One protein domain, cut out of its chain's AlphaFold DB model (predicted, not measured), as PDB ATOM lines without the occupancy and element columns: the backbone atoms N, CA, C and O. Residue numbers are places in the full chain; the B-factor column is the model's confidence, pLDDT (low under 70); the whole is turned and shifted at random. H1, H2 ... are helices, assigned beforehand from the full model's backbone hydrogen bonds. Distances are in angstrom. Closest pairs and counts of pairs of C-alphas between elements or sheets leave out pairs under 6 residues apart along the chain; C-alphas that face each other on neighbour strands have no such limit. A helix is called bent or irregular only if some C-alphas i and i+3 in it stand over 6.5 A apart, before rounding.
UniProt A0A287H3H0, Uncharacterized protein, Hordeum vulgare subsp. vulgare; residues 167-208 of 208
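AT A GLANCE: This is residues 167 to 208 of the 208 residues of an uncharacterized protein of Hordeum vulgare subsp. vulgare (UniProt A0A287H3H0). The printed part is an open, flat U: a long helix, H1, makes one arm, a link of 11 residues turns round at the far end, and a short helix, H2, runs back as the other arm. The space between the arms is empty, and the helices do not pack on each other. The printed part has 42 residues with two named helices, H1 then H2 along the chain, and no named strand; the class is all helix. The whole is loose, with a radius of gyration of the C-alphas of 12.5 A, and the C-alphas span 30 by 26 by 7 A.

HOW THE PARTS SIT: H1, residues 167 to 186, has the N-to-C direction (0.07, 0.70, -0.71). H2, residues 198 to 206, has the N-to-C direction (0.10, -0.95, 0.30). H1 and H2 are apart, with no C-alpha of the one within 8 A of the other. Residues 167 to 180, 182 to 188 and 190 to 208 stand free. In H1 and H2 every O i to N i+4 pair is within hydrogen-bond range.

IN THESE COORDINATES: H1 begins at Gln 167, C-alpha at (-46.671, -51.333, -11.708), and ends at Arg 186, C-alpha at (-43.520, -29.168, -30.165), a length of 29.0 A. Residues 191 to 193, between the named helices, are a short helical run. H2 begins at Pro 198 and ends at Val 206, C-alpha at (-43.580, -58.733, -29.187), a length of 12.2 A. Neither helix is bent.

THE WHOLE: The two C-alphas farthest apart are those of Arg 186 and Leu 208, at 34.2 A. The C-alphas of Gln 167 and Leu 208, the chain's last residue, are 23.8 A apart. The printed part has no cut, and the link from H1 to H2 is long. The mean pLDDT of the printed part is 70.9; residues 189 to 208 are under 70, and H2 has a mean of 53 against 85 for H1.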
ATOM      1  N   GLN A 167     -46.117 -52.161 -10.630       77.00
ATOM      2  CA  GLN A 167     -46.671 -51.333 -11.708       77.00
ATOM      3  C   GLN A 167     -46.150 -49.888 -11.702       77.00
ATOM      4  O   GLN A 167     -46.053 -49.281 -12.763       77.00
ATOM      5  N   ASP A 168     -45.738 -49.359 -10.548       86.12
ATOM      6  CA  ASP A 168     -45.287 -47.970 -10.390       86.12
ATOM      7  C   ASP A 168     -44.199 -47.557 -11.391       86.12
ATOM      8  O   ASP A 168     -44.266 -46.479 -11.981       86.12
ATOM      9  N   GLU A 169     -43.200 -48.414 -11.625       88.12
ATOM     10  CA  GLU A 169     -42.096 -48.078 -12.531       88.12
ATOM     11  C   GLU A 169     -42.522 -48.135 -14.005       88.12
ATOM     12  O   GLU A 169     -42.052 -47.337 -14.819       88.12
ATOM     13  N   VAL A 170     -43.445 -49.040 -14.349       85.31
ATOM     14  CA  VAL A 170     -44.033 -49.112 -15.693       85.31
ATOM     15  C   VAL A 170     -44.880 -47.869 -15.953       85.31
ATOM     16  O   VAL A 170     -44.704 -47.220 -16.985       85.31
ATOM     17  N   THR A 171     -45.730 -47.485 -15.000       87.88
ATOM     18  CA  THR A 171     -46.543 -46.264 -15.067       87.88
ATOM     19  C   THR A 171     -45.659 -45.029 -15.231       87.88
ATOM     20  O   THR A 171     -45.825 -44.275 -16.191       87.88
ATOM     21  N   ARG A 172     -44.631 -44.876 -14.385       91.12
ATOM     22  CA  ARG A 172     -43.676 -43.759 -14.461       91.12
ATOM     23  C   ARG A 172     -42.961 -43.694 -15.815       91.12
ATOM     24  O   ARG A 172     -42.731 -42.604 -16.346       91.12
ATOM     25  N   LEU A 173     -42.583 -44.843 -16.381       89.38
ATOM     26  CA  LEU A 173     -41.976 -44.910 -17.710       89.38
ATOM     27  C   LEU A 173     -42.946 -44.420 -18.788       89.38
ATOM     28  O   LEU A 173     -42.550 -43.612 -19.629       89.38
ATOM     29  N   MET A 174     -44.195 -44.887 -18.762       87.12
ATOM     30  CA  MET A 174     -45.215 -44.496 -19.736       87.12
ATOM     31  C   MET A 174     -45.498 -42.991 -19.692       87.12
ATOM     32  O   MET A 174     -45.476 -42.341 -20.737       87.12
ATOM     33  N   GLU A 175     -45.621 -42.407 -18.500       91.81
ATOM     34  CA  GLU A 175     -45.769 -40.955 -18.327       91.81
ATOM     35  C   GLU A 175     -44.575 -40.179 -18.907       91.81
ATOM     36  O   GLU A 175     -44.739 -39.197 -19.637       91.81
ATOM     37  N   CYS A 176     -43.347 -40.644 -18.647       89.00
ATOM     38  CA  CYS A 176     -42.140 -40.037 -19.213       89.00
ATOM     39  C   CYS A 176     -42.116 -40.113 -20.748       89.00
ATOM     40  O   CYS A 176     -41.649 -39.177 -21.411       89.00
ATOM     41  N   LEU A 177     -42.597 -41.219 -21.323       88.25
ATOM     42  CA  LEU A 177     -42.698 -41.388 -22.771       88.25
ATOM     43  C   LEU A 177     -43.714 -40.418 -23.370       88.25
ATOM     44  O   LEU A 177     -43.411 -39.799 -24.389       88.25
ATOM     45  N   ASP A 178     -44.866 -40.225 -22.738       85.44
ATOM     46  CA  ASP A 178     -45.889 -39.304 -23.237       85.44
ATOM     47  C   ASP A 178     -45.436 -37.843 -23.164       85.44
ATOM     48  O   ASP A 178     -45.538 -37.118 -24.159       85.44
ATOM     49  N   ILE A 179     -44.787 -37.441 -22.066       88.88
ATOM     50  CA  ILE A 179     -44.128 -36.129 -21.958       88.88
ATOM     51  C   ILE A 179     -43.087 -35.948 -23.074       88.88
ATOM     52  O   ILE A 179     -42.966 -34.870 -23.663       88.88
ATOM     53  N   SER A 180     -42.315 -36.992 -23.375       84.50
ATOM     54  CA  SER A 180     -41.290 -36.938 -24.421       84.50
ATOM     55  C   SER A 180     -41.909 -36.803 -25.816       84.50
ATOM     56  O   SER A 180     -41.469 -35.951 -26.586       84.50
ATOM     57  N   LYS A 181     -42.962 -37.569 -26.134       81.44
ATOM     58  CA  LYS A 181     -43.708 -37.470 -27.406       81.44
ATOM     59  C   LYS A 181     -44.280 -36.069 -27.623       81.44
ATOM     60  O   LYS A 181     -44.161 -35.510 -28.715       81.44
ATOM     61  N   ASP A 182     -44.861 -35.488 -26.581       83.31
ATOM     62  CA  ASP A 182     -45.402 -34.130 -26.599       83.31
ATOM     63  C   ASP A 182     -44.292 -33.081 -26.829       83.31
ATOM     64  O   ASP A 182     -44.405 -32.206 -27.694       83.31
ATOM     65  N   ARG A 183     -43.135 -33.227 -26.163       85.81
ATOM     66  CA  ARG A 183     -41.946 -32.392 -26.430       85.81
ATOM     67  C   ARG A 183     -41.448 -32.519 -27.871       85.81
ATOM     68  O   ARG A 183     -41.187 -31.493 -28.494       85.81
ATOM     69  N   PHE A 184     -41.340 -33.731 -28.413       80.94
ATOM     70  CA  PHE A 184     -40.917 -33.936 -29.804       80.94
ATOM     71  C   PHE A 184     -41.891 -33.299 -30.798       80.94
ATOM     72  O   PHE A 184     -41.461 -32.634 -31.741       80.94
ATOM     73  N   SER A 185     -43.193 -33.404 -30.531       75.75
ATOM     74  CA  SER A 185     -44.235 -32.780 -31.350       75.75
ATOM     75  C   SER A 185     -44.088 -31.254 -31.382       75.75
ATOM     76  O   SER A 185     -44.130 -30.651 -32.456       75.75
ATOM     77  N   ARG A 186     -43.812 -30.614 -30.233       81.81
ATOM     78  CA  ARG A 186     -43.520 -29.168 -30.165       81.81
ATOM     79  C   ARG A 186     -42.273 -28.760 -30.942       81.81
ATOM     80  O   ARG A 186     -42.241 -27.671 -31.511       81.81
ATOM     81  N   LEU A 187     -41.261 -29.624 -30.986       81.94
ATOM     82  CA  LEU A 187     -40.044 -29.401 -31.768       81.94
ATOM     83  C   LEU A 187     -40.255 -29.612 -33.276       81.94
ATOM     84  O   LEU A 187     -39.305 -29.455 -34.039       81.94
ATOM     85  N   ARG A 188     -41.483 -29.935 -33.713       75.56
ATOM     86  CA  ARG A 188     -41.834 -30.292 -35.096       75.56
ATOM     87  C   ARG A 188     -41.059 -31.499 -35.628       75.56
ATOM     88  O   ARG A 188     -40.899 -31.626 -36.836       75.56
ATOM     89  N   TRP A 189     -40.609 -32.380 -34.736       69.19
ATOM     90  CA  TRP A 189     -40.072 -33.678 -35.131       69.19
ATOM     91  C   TRP A 189     -41.260 -34.541 -35.553       69.19
ATOM     92  O   TRP A 189     -42.081 -34.946 -34.728       69.19
ATOM     93  N   HIS A 190     -41.411 -34.738 -36.858       64.25
ATOM     94  CA  HIS A 190     -42.514 -35.472 -37.451       64.25
ATOM     95  C   HIS A 190     -42.294 -36.981 -37.291       64.25
ATOM     96  O   HIS A 190     -41.163 -37.456 -37.244       64.25
ATOM     97  N   LYS A 191     -43.370 -37.783 -37.296       61.94
ATOM     98  CA  LYS A 191     -43.249 -39.257 -37.276       61.94
ATOM     99  C   LYS A 191     -42.364 -39.808 -38.405       61.94
ATOM    100  O   LYS A 191     -41.770 -40.862 -38.241       61.94
ATOM    101  N   ALA A 192     -42.273 -39.084 -39.522       63.62
ATOM    102  CA  ALA A 192     -41.423 -39.425 -40.665       63.62
ATOM    103  C   ALA A 192     -39.918 -39.199 -40.412       63.62
ATOM    104  O   ALA A 192     -39.101 -39.776 -41.122       63.62
ATOM    105  N   ASP A 193     -39.558 -38.385 -39.413       61.25
ATOM    106  CA  ASP A 193     -38.161 -38.122 -39.039       61.25
ATOM    107  C   ASP A 193     -37.560 -39.292 -38.249       61.25
ATOM    108  O   ASP A 193     -36.341 -39.460 -38.183       61.25
ATOM    109  N   PHE A 194     -38.417 -40.145 -37.687       61.16
ATOM    110  CA  PHE A 194     -38.021 -41.440 -37.168       61.16
ATOM    111  C   PHE A 194     -38.042 -42.437 -38.331       61.16
ATOM    112  O   PHE A 194     -39.095 -42.781 -38.860       61.16
ATOM    113  N   SER A 195     -36.864 -42.931 -38.724       54.03
ATOM    114  CA  SER A 195     -36.716 -43.956 -39.776       54.03
ATOM    115  C   SER A 195     -37.445 -45.267 -39.455       54.03
ATOM    116  O   SER A 195     -37.636 -46.117 -40.325       54.03
ATOM    117  N   ILE A 196     -37.858 -45.432 -38.201       57.50
ATOM    118  CA  ILE A 196     -38.529 -46.601 -37.664       57.50
ATOM    119  C   ILE A 196     -39.838 -46.126 -37.037       57.50
ATOM    120  O   ILE A 196     -39.822 -45.359 -36.079       57.50
ATOM    121  N   ASP A 197     -40.964 -46.613 -37.563       61.38
ATOM    122  CA  ASP A 197     -42.263 -46.490 -36.903       61.38
ATOM    123  C   ASP A 197     -42.224 -47.290 -35.586       61.38
ATOM    124  O   ASP A 197     -42.098 -48.522 -35.640       61.38
ATOM    125  N   PRO A 198     -42.296 -46.627 -34.414       58.22
ATOM    126  CA  PRO A 198     -42.147 -47.291 -33.125       58.22
ATOM    127  C   PRO A 198     -43.194 -48.386 -32.902       58.22
ATOM    128  O   PRO A 198     -42.849 -49.462 -32.423       58.22
ATOM    129  N   GLU A 199     -44.446 -48.167 -33.309       57.41
ATOM    130  CA  GLU A 199     -45.536 -49.138 -33.121       57.41
ATOM    131  C   GLU A 199     -45.288 -50.404 -33.945       57.41
ATOM    132  O   GLU A 199     -45.364 -51.532 -33.448       57.41
ATOM    133  N   LYS A 200     -44.889 -50.224 -35.208       60.72
ATOM    134  CA  LYS A 200     -44.504 -51.321 -36.101       60.72
ATOM    135  C   LYS A 200     -43.264 -52.060 -35.601       60.72
ATOM    136  O   LYS A 200     -43.149 -53.270 -35.797       60.72
ATOM    137  N   TYR A 201     -42.328 -51.346 -34.983       58.09
ATOM    138  CA  TYR A 201     -41.119 -51.921 -34.408       58.09
ATOM    139  C   TYR A 201     -41.426 -52.792 -33.191       58.09
ATOM    140  O   TYR A 201     -41.070 -53.970 -33.184       58.09
ATOM    141  N   PHE A 202     -42.144 -52.253 -32.204       51.34
ATOM    142  CA  PHE A 202     -42.513 -52.999 -31.004       51.34
ATOM    143  C   PHE A 202     -43.451 -54.169 -31.329       51.34
ATOM    144  O   PHE A 202     -43.224 -55.265 -30.826       51.34
ATOM    145  N   SER A 203     -44.398 -54.007 -32.262       52.56
ATOM    146  CA  SER A 203     -45.271 -55.105 -32.718       52.56
ATOM    147  C   SER A 203     -44.486 -56.288 -33.297       52.56
ATOM    148  O   SER A 203     -44.825 -57.444 -33.049       52.56
ATOM    149  N   ARG A 204     -43.402 -56.024 -34.042       50.38
ATOM    150  CA  ARG A 204     -42.521 -57.078 -34.576       50.38
ATOM    151  C   ARG A 204     -41.752 -57.809 -33.485       50.38
ATOM    152  O   ARG A 204     -41.512 -58.999 -33.629       50.38
ATOM    153  N   VAL A 205     -41.357 -57.107 -32.428       44.34
ATOM    154  CA  VAL A 205     -40.568 -57.697 -31.340       44.34
ATOM    155  C   VAL A 205     -41.432 -58.489 -30.367       44.34
ATOM    156  O   VAL A 205     -40.994 -59.524 -29.883       44.34
ATOM    157  N   VAL A 206     -42.653 -58.032 -30.090       41.78
ATOM    158  CA  VAL A 206     -43.580 -58.733 -29.187       41.78
ATOM    159  C   VAL A 206     -44.158 -60.003 -29.838       41.78
ATOM    160  O   VAL A 206     -44.577 -60.913 -29.134       41.78
ATOM    161  N   SER A 207     -44.137 -60.097 -31.173       41.62
ATOM    162  CA  SER A 207     -44.618 -61.264 -31.934       41.62
ATOM    163  C   SER A 207     -43.574 -62.385 -32.124       41.62
ATOM    164  O   SER A 207     -43.830 -63.313 -32.893       41.62
ATOM    165  N   LEU A 208     -42.401 -62.291 -31.481       38.44
ATOM    166  CA  LEU A 208     -41.283 -63.250 -31.545       38.44
ATOM    167  C   LEU A 208     -41.028 -63.906 -30.186       38.44
ATOM    168  O   LEU A 208     -40.839 -65.142 -30.172       38.44
TER     169      LEU A 208